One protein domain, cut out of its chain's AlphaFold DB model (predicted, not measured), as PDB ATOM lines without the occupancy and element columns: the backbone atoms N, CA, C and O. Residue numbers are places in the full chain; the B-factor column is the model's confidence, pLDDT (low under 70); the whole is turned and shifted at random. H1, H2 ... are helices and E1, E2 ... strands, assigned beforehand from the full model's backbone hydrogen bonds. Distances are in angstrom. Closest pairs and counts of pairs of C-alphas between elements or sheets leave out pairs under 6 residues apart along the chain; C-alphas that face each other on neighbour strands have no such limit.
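This is residues 3 to 62 of the 62 residues of the protein "DNA polymerase III subunit chi" of Rhodospirillaceae bacterium (UniProt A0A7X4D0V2). One helix, H1, runs back alongside a short parallel pair of strands, E1 and E2, with a clear space between helix and strands, and a small antiparallel hairpin, E3 and E4, lies off to one side of both. A long loop after E1 makes one end of the longest axis and the turn of the hairpin makes the other. The printed part has 60 residues with one named helix and four named strands, in the order E1, E2, H1, E3, E4; the sheets are E1 beside E2, parallel, and E3 beside E4, antiparallel. The class is mixed, helices and strands, and the whole is compact, with a radius of gyration of the C-alphas of 11.8 A and spans of 33 by 22 by 19 A.

E1, residues 3 to 5, and E2, residues 19 to 22, are parallel neighbours, with 23 degrees between their directions. The C-alphas of Phe 3 and Phe 20, which face each other, are 4.8 A apart. N 4 and O 20 are within hydrogen-bond range at 2.8 A, and so are N 22 and O 4 at 2.9 A. H1, residues 28 to 43, comes closest to E2 at the C-alphas of Thr 21 and Ala 34, 7.7 A apart, the one pair within 8 A; their centres are 11.5 A apart. H1 is apart from E1. Every O i to N i+4 pair of H1 is within hydrogen-bond range. E3, residues 50 to 53, and E4, residues 58 to 61, form an antiparallel hairpin with 144 degrees between their directions. N 52 and O 59 stand at 2.9 A and N 61 and O 50 at 2.8 A, both within hydrogen-bond range. Both strands of this hairpin are apart from E1 and E2, and E4 is apart from H1.

E1 begins at C-alpha 3, (-15.319, -8.234, -3.263), and is 6.4 A long. E2 is 9.9 A long. H1 is 22.6 A long, from C-alpha 28 at (-18.562, 0.194, -21.629) to C-alpha 43. E3 is 10.4 A long. E4 is 9.4 A long and ends at C-alpha 61, (-5.246, 5.955, -11.098).

The two C-alphas farthest apart are those of Gly 11 and Asp 55, at 34.0 A. The link from E1 to E2, residues 6 to 18, is long; the links from E2 to H1 and from E3 to E4 are tight, and that from H1 to E3 is short. The printed part has no cut and ends at Gly 62, the chain's last residue. The mean pLDDT of the printed part is 94.3, and no printed residue is under 70.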
ATOM      1  N   PHE A   3     -15.579  -8.344  -1.830       96.44
ATOM      2  CA  PHE A   3     -15.319  -8.234  -3.263       96.44
ATOM      3  C   PHE A   3     -16.649  -8.311  -4.007       96.44
ATOM      4  O   PHE A   3     -17.379  -9.288  -3.868       96.44
ATOM      5  N   LEU A   4     -16.951  -7.266  -4.765       96.31
ATOM      6  CA  LEU A   4     -18.109  -7.149  -5.636       96.31
ATOM      7  C   LEU A   4     -17.619  -7.323  -7.073       96.31
ATOM      8  O   LEU A   4     -16.756  -6.566  -7.523       96.31
ATOM      9  N   THR A   5     -18.127  -8.334  -7.769       95.31
ATOM     10  CA  THR A   5     -17.813  -8.610  -9.177       95.31
ATOM     11  C   THR A   5     -19.068  -8.448 -10.021       95.31
ATOM     12  O   THR A   5     -20.176  -8.500  -9.493       95.31
ATOM     13  N   ASP A   6     -18.898  -8.227 -11.323       91.81
ATOM     14  CA  ASP A   6     -19.991  -8.271 -12.307       91.81
ATOM     15  C   ASP A   6     -21.178  -7.345 -11.978       91.81
ATOM     16  O   ASP A   6     -22.339  -7.679 -12.196       91.81
ATOM     17  N   GLY A   7     -20.886  -6.163 -11.421       89.62
ATOM     18  CA  GLY A   7     -21.904  -5.174 -11.052       89.62
ATOM     19  C   GLY A   7     -22.691  -5.507  -9.780       89.62
ATOM     20  O   GLY A   7     -23.746  -4.921  -9.544       89.62
ATOM     21  N   ALA A   8     -22.205  -6.434  -8.950       93.81
ATOM     22  CA  ALA A   8     -22.803  -6.702  -7.648       93.81
ATOM     23  C   ALA A   8     -22.803  -5.451  -6.749       93.81
ATOM     24  O   ALA A   8     -21.878  -4.633  -6.771       93.81
ATOM     25  N   ASP A   9     -23.830  -5.354  -5.908       89.56
ATOM     26  CA  ASP A   9     -23.983  -4.320  -4.887       89.56
ATOM     27  C   ASP A   9     -24.232  -4.972  -3.517       89.56
ATOM     28  O   ASP A   9     -24.607  -6.144  -3.423       89.56
ATOM     29  N   SER A  10     -24.000  -4.229  -2.441       90.06
ATOM     30  CA  SER A  10     -24.192  -4.698  -1.074       90.06
ATOM     31  C   SER A  10     -24.626  -3.562  -0.162       90.06
ATOM     32  O   SER A  10     -23.967  -2.531  -0.074       90.06
ATOM     33  N   GLY A  11     -25.685  -3.792   0.614       88.25
ATOM     34  CA  GLY A  11     -26.071  -2.891   1.705       88.25
ATOM     35  C   GLY A  11     -25.141  -2.960   2.924       88.25
ATOM     36  O   GLY A  11     -25.270  -2.148   3.832       88.25
ATOM     37  N   ALA A  12     -24.205  -3.912   2.954       89.88
ATOM     38  CA  ALA A  12     -23.358  -4.211   4.107       89.88
ATOM     39  C   ALA A  12     -21.935  -3.628   3.991       89.88
ATOM     40  O   ALA A  12     -21.016  -4.120   4.639       89.88
ATOM     41  N   LEU A  13     -21.706  -2.593   3.165       90.88
ATOM     42  CA  LEU A  13     -20.361  -2.012   2.972       90.88
ATOM     43  C   LEU A  13     -19.700  -1.581   4.293       90.88
ATOM     44  O   LEU A  13     -18.486  -1.708   4.433       90.88
ATOM     45  N   GLY A  14     -20.497  -1.106   5.257       89.69
ATOM     46  CA  GLY A  14     -20.027  -0.662   6.573       89.69
ATOM     47  C   GLY A  14     -19.479  -1.777   7.471       89.69
ATOM     48  O   GLY A  14     -18.711  -1.487   8.385       89.69
ATOM     49  N   ASP A  15     -19.798  -3.040   7.179       94.94
ATOM     50  CA  ASP A  15     -19.362  -4.192   7.980       94.94
ATOM     51  C   ASP A  15     -17.936  -4.644   7.624       94.94
ATOM     52  O   ASP A  15     -17.361  -5.531   8.263       94.94
ATOM     53  N   PHE A  16     -17.330  -4.042   6.595       95.31
ATOM     54  CA  PHE A  16     -16.024  -4.436   6.083       95.31
ATOM     55  C   PHE A  16     -15.017  -3.291   6.140       95.31
ATOM     56  O   PHE A  16     -15.254  -2.187   5.668       95.31
ATOM     57  N   SER A  17     -13.799  -3.598   6.595       93.81
ATOM     58  CA  SER A  17     -12.696  -2.623   6.611       93.81
ATOM     59  C   SER A  17     -12.231  -2.189   5.215       93.81
ATOM     60  O   SER A  17     -11.560  -1.168   5.078       93.81
ATOM     61  N   ARG A  18     -12.507  -2.994   4.180       94.81
ATOM     62  CA  ARG A  18     -12.188  -2.685   2.783       94.81
ATOM     63  C   ARG A  18     -13.088  -3.473   1.840       94.81
ATOM     64  O   ARG A  18     -13.202  -4.700   1.964       94.81
ATOM     65  N   CYS A  19     -13.652  -2.743   0.887       96.19
ATOM     66  CA  CYS A  19     -14.483  -3.245  -0.194       96.19
ATOM     67  C   CYS A  19     -13.762  -3.024  -1.526       96.19
ATOM     68  O   CYS A  19     -13.054  -2.030  -1.697       96.19
ATOM     69  N   PHE A  20     -13.934  -3.959  -2.448       95.81
ATOM     70  CA  PHE A  20     -13.376  -3.913  -3.789       95.81
ATOM     71  C   PHE A  20     -14.500  -4.114  -4.790       95.81
ATOM     72  O   PHE A  20     -15.306  -5.025  -4.624       95.81
ATOM     73  N   THR A  21     -14.499  -3.312  -5.844       95.44
ATOM     74  CA  THR A  21     -15.410  -3.466  -6.974       95.44
ATOM     75  C   THR A  21     -14.568  -3.752  -8.195       95.44
ATOM     76  O   THR A  21     -13.768  -2.913  -8.610       95.44
ATOM     77  N   LEU A  22     -14.706  -4.965  -8.716       96.44
ATOM     78  CA  LEU A  22     -13.980  -5.444  -9.877       96.44
ATOM     79  C   LEU A  22     -14.945  -5.526 -11.058       96.44
ATOM     80  O   LEU A  22     -16.019  -6.114 -10.958       96.44
ATOM     81  N   PHE A  23     -14.549  -4.923 -12.170       96.31
ATOM     82  CA  PHE A  23     -15.335  -4.853 -13.395       96.31
ATOM     83  C   PHE A  23     -14.403  -4.933 -14.607       96.31
ATOM     84  O   PHE A  23     -13.209  -4.635 -14.494       96.31
ATOM     85  N   ASP A  24     -14.937  -5.328 -15.763       96.38
ATOM     86  CA  ASP A  24     -14.176  -5.320 -17.012       96.38
ATOM     87  C   ASP A  24     -14.053  -3.886 -17.546       96.38
ATOM     88  O   ASP A  24     -15.035  -3.250 -17.921       96.38
ATOM     89  N   GLY A  25     -12.825  -3.363 -17.591       94.38
ATOM     90  CA  GLY A  25     -12.539  -2.028 -18.122       94.38
ATOM     91  C   GLY A  25     -12.680  -1.904 -19.645       94.38
ATOM     92  O   GLY A  25     -12.549  -0.795 -20.163       94.38
ATOM     93  N   ARG A  26     -12.902  -3.014 -20.362       95.62
ATOM     94  CA  ARG A  26     -13.160  -3.054 -21.812       95.62
ATOM     95  C   ARG A  26     -14.650  -3.112 -22.150       95.62
ATOM     96  O   ARG A  26     -14.996  -2.964 -23.318       95.62
ATOM     97  N   ASP A  27     -15.509  -3.305 -21.153       97.50
ATOM     98  CA  ASP A  27     -16.960  -3.274 -21.299       97.50
ATOM     99  C   ASP A  27     -17.493  -1.894 -20.888       97.50
ATOM    100  O   ASP A  27     -17.442  -1.493 -19.722       97.50
ATOM    101  N   GLU A  28     -18.024  -1.148 -21.857       97.31
ATOM    102  CA  GLU A  28     -18.562   0.194 -21.629       97.31
ATOM    103  C   GLU A  28     -19.729   0.211 -20.630       97.31
ATOM    104  O   GLU A  28     -19.843   1.157 -19.844       97.31
ATOM    105  N   ALA A  29     -20.568  -0.831 -20.608       96.94
ATOM    106  CA  ALA A  29     -21.684  -0.930 -19.673       96.94
ATOM    107  C   ALA A  29     -21.180  -1.161 -18.242       96.94
ATOM    108  O   ALA A  29     -21.641  -0.498 -17.308       96.94
ATOM    109  N   ALA A  30     -20.180  -2.030 -18.077       96.94
ATOM    110  CA  ALA A  30     -19.533  -2.267 -16.791       96.94
ATOM    111  C   ALA A  30     -18.827  -1.003 -16.270       96.94
ATOM    112  O   ALA A  30     -18.973  -0.640 -15.099       96.94
ATOM    113  N   VAL A  31     -18.134  -0.265 -17.146       96.25
ATOM    114  CA  VAL A  31     -17.502   1.022 -16.807       96.25
ATOM    115  C   VAL A  31     -18.547   2.065 -16.396       96.25
ATOM    116  O   VAL A  31     -18.351   2.777 -15.408       96.25
ATOM    117  N   ALA A  32     -19.661   2.177 -17.122       97.12
ATOM    118  CA  ALA A  32     -20.737   3.109 -16.789       97.12
ATOM    119  C   ALA A  32     -21.390   2.776 -15.436       97.12
ATOM    120  O   ALA A  32     -21.639   3.672 -14.620       97.12
ATOM    121  N   HIS A  33     -21.608   1.488 -15.165       96.19
ATOM    122  CA  HIS A  33     -22.110   1.020 -13.879       96.19
ATOM    123  C   HIS A  33     -21.137   1.358 -12.736       96.19
ATOM    124  O   HIS A  33     -21.530   2.009 -11.765       96.19
ATOM    125  N   ALA A  34     -19.849   1.041 -12.890       96.12
ATOM    126  CA  ALA A  34     -18.821   1.349 -11.896       96.12
ATOM    127  C   ALA A  34     -18.698   2.859 -11.620       96.12
ATOM    128  O   ALA A  34     -18.513   3.270 -10.474       96.12
ATOM    129  N   ARG A  35     -18.867   3.717 -12.639       96.06
ATOM    130  CA  ARG A  35     -18.923   5.182 -12.461       96.06
ATOM    131  C   ARG A  35     -20.117   5.630 -11.617       96.06
ATOM    132  O   ARG A  35     -19.994   6.588 -10.854       96.06
ATOM    133  N   THR A  36     -21.253   4.948 -11.742       96.12
ATOM    134  CA  THR A  36     -22.458   5.234 -10.951       96.12
ATOM    135  C   THR A  36     -22.234   4.871  -9.485       96.12
ATOM    136  O   THR A  36     -22.458   5.710  -8.611       96.12
ATOM    137  N   GLN A  37     -21.696   3.677  -9.221       94.44
ATOM    138  CA  GLN A  37     -21.313   3.243  -7.874       94.44
ATOM    139  C   GLN A  37     -20.263   4.175  -7.251       94.44
ATOM    140  O   GLN A  37     -20.435   4.644  -6.127       94.44
ATOM    141  N   TRP A  38     -19.220   4.534  -8.010       95.19
ATOM    142  CA  TRP A  38     -18.181   5.471  -7.573       95.19
ATOM    143  C   TRP A  38     -18.766   6.801  -7.098       95.19
ATOM    144  O   TRP A  38     -18.392   7.302  -6.039       95.19
ATOM    145  N   LYS A  39     -19.697   7.376  -7.867       96.19
ATOM    146  CA  LYS A  39     -20.365   8.623  -7.485       96.19
ATOM    147  C   LYS A  39     -21.166   8.447  -6.194       96.19
ATOM    148  O   LYS A  39     -20.961   9.221  -5.265       96.19
ATOM    149  N   ALA A  40     -22.009   7.417  -6.114       93.62
ATOM    150  CA  ALA A  40     -22.845   7.163  -4.942       93.62
ATOM    151  C   ALA A  40     -22.015   7.000  -3.657       93.62
ATOM    152  O   ALA A  40     -22.331   7.594  -2.629       93.62
ATOM    153  N   TRP A  41     -20.912   6.252  -3.715       93.00
ATOM    154  CA  TRP A  41     -20.056   6.029  -2.549       93.00
ATOM    155  C   TRP A  41     -19.211   7.242  -2.176       93.00
ATOM    156  O   TRP A  41     -18.957   7.470  -0.994       93.00
ATOM    157  N   LYS A  42     -18.803   8.046  -3.163       94.25
ATOM    158  CA  LYS A  42     -18.145   9.327  -2.906       94.25
ATOM    159  C   LYS A  42     -19.097  10.286  -2.192       94.25
ATOM    160  O   LYS A  42     -18.697  10.903  -1.208       94.25
ATOM    161  N   ASP A  43     -20.345  10.365  -2.648       95.75
ATOM    162  CA  ASP A  43     -21.390  11.198  -2.043       95.75
ATOM    163  C   ASP A  43     -21.761  10.701  -0.630       95.75
ATOM    164  O   ASP A  43     -22.053  11.505   0.253       95.75
ATOM    165  N   ALA A  44     -21.653   9.391  -0.374       92.56
ATOM    166  CA  ALA A  44     -21.785   8.788   0.956       92.56
ATOM    167  C   ALA A  44     -20.565   9.009   1.882       92.56
ATOM    168  O   ALA A  44     -20.572   8.564   3.030       92.56
ATOM    169  N   GLY A  45     -19.512   9.690   1.414       93.25
ATOM    170  CA  GLY A  45     -18.337  10.043   2.215       93.25
ATOM    171  C   GLY A  45     -17.280   8.941   2.341       93.25
ATOM    172  O   GLY A  45     -16.378   9.048   3.174       93.25
ATOM    173  N   HIS A  46     -17.350   7.883   1.529       93.00
ATOM    174  CA  HIS A  46     -16.336   6.831   1.547       93.00
ATOM    175  C   HIS A  46     -15.005   7.303   0.945       93.00
ATOM    176  O   HIS A  46     -14.949   8.085  -0.004       93.00
ATOM    177  N   SER A  47     -13.903   6.769   1.476       94.00
ATOM    178  CA  SER A  47     -12.574   6.939   0.886       94.00
ATOM    179  C   SER A  47     -12.402   5.975  -0.287       94.00
ATOM    180  O   SER A  47     -12.327   4.764  -0.084       94.00
ATOM    181  N   LEU A  48     -12.329   6.508  -1.506       95.00
ATOM    182  CA  LEU A  48     -12.226   5.719  -2.733       95.00
ATOM    183  C   LEU A  48     -10.836   5.829  -3.365       95.00
ATOM    184  O   LEU A  48     -10.183   6.871  -3.308       95.00
ATOM    185  N   THR A  49     -10.392   4.749  -4.006       96.50
ATOM    186  CA  THR A  49      -9.188   4.732  -4.847       96.50
ATOM    187  C   THR A  49      -9.443   3.893  -6.083       96.50
ATOM    188  O   THR A  49      -9.940   2.775  -5.952       96.50
ATOM    189  N   TYR A  50      -9.056   4.390  -7.254       96.12
ATOM    190  CA  TYR A  50      -9.183   3.651  -8.503       96.12
ATOM    191  C   TYR A  50      -7.863   2.953  -8.846       96.12
ATOM    192  O   TYR A  50      -6.783   3.522  -8.693       96.12
ATOM    193  N   TRP A  51      -7.949   1.699  -9.285       97.31
ATOM    194  CA  TRP A  51      -6.821   0.919  -9.781       97.31
ATOM    195  C   TRP A  51      -7.192   0.306 -11.121       97.31
ATOM    196  O   TRP A  51      -8.298  -0.200 -11.289       97.31
ATOM    197  N   GLN A  52      -6.251   0.331 -12.055       96.62
ATOM    198  CA  GLN A  52      -6.424  -0.222 -13.389       96.62
ATOM    199  C   GLN A  52      -5.321  -1.238 -13.676       96.62
ATOM    200  O   GLN A  52      -4.165  -1.023 -13.306       96.62
ATOM    201  N   GLN A  53      -5.681  -2.335 -14.340       95.69
ATOM    202  CA  GLN A  53      -4.710  -3.304 -14.827       95.69
ATOM    203  C   GLN A  53      -3.811  -2.648 -15.885       95.69
ATOM    204  O   GLN A  53      -4.301  -1.983 -16.797       95.69
ATOM    205  N   ALA A  54      -2.504  -2.845 -15.748       94.56
ATOM    206  CA  ALA A  54      -1.483  -2.421 -16.701       94.56
ATOM    207  C   ALA A  54      -0.771  -3.654 -17.285       94.56
ATOM    208  O   ALA A  54      -1.067  -4.789 -16.904       94.56
ATOM    209  N   ASP A  55       0.208  -3.441 -18.167       94.31
ATOM    210  CA  ASP A  55       0.999  -4.528 -18.768       94.31
ATOM    211  C   ASP A  55       1.676  -5.418 -17.712       94.31
ATOM    212  O   ASP A  55       1.861  -6.619 -17.910       94.31
ATOM    213  N   ARG A  56       2.030  -4.839 -16.556       94.75
ATOM    214  CA  ARG A  56       2.520  -5.574 -15.386       94.75
ATOM    215  C   ARG A  56       1.782  -5.131 -14.129       94.75
ATOM    216  O   ARG A  56       2.080  -4.092 -13.552       94.75
ATOM    217  N   GLY A  57       0.868  -5.976 -13.665       94.75
ATOM    218  CA  GLY A  57       0.149  -5.758 -12.412       94.75
ATOM    219  C   GLY A  57      -0.895  -4.647 -12.515       94.75
ATOM    220  O   GLY A  57      -1.610  -4.544 -13.509       94.75
ATOM    221  N   TRP A  58      -1.014  -3.858 -11.451       96.06
ATOM    222  CA  TRP A  58      -2.049  -2.840 -11.297       96.06
ATOM    223  C   TRP A  58      -1.430  -1.500 -10.932       96.06
ATOM    224  O   TRP A  58      -0.501  -1.434 -10.128       96.06
ATOM    225  N   GLU A  59      -2.006  -0.431 -11.467       97.38
ATOM    226  CA  GLU A  59      -1.607   0.939 -11.175       97.38
ATOM    227  C   GLU A  59      -2.760   1.710 -10.553       97.38
ATOM    228  O   GLU A  59      -3.886   1.682 -11.059       97.38
ATOM    229  N   LYS A  60      -2.470   2.450  -9.480       96.69
ATOM    230  CA  LYS A  60      -3.423   3.401  -8.918       96.69
ATOM    231  C   LYS A  60      -3.604   4.550  -9.906       96.69
ATOM    232  O   LYS A  60      -2.636   5.206 -10.287       96.69
ATOM    233  N   LYS A  61      -4.844   4.805 -10.292       91.69
ATOM    234  CA  LYS A  61      -5.246   5.955 -11.098       91.69
ATOM    235  C   LYS A  61      -5.940   6.971 -10.174       91.69
ATOM    236  O   LYS A  61      -6.518   6.580  -9.159       91.69
ATOM    237  N   GLY A  62      -5.753   8.256 -10.483       73.38
ATOM    238  CA  GLY A  62      -6.085   9.404  -9.621       73.38
ATOM    239  C   GLY A  62      -7.519   9.429  -9.119       73.38
ATOM    240  O   GLY A  62      -8.426   9.189  -9.944       73.38
TER     241      GLY A  62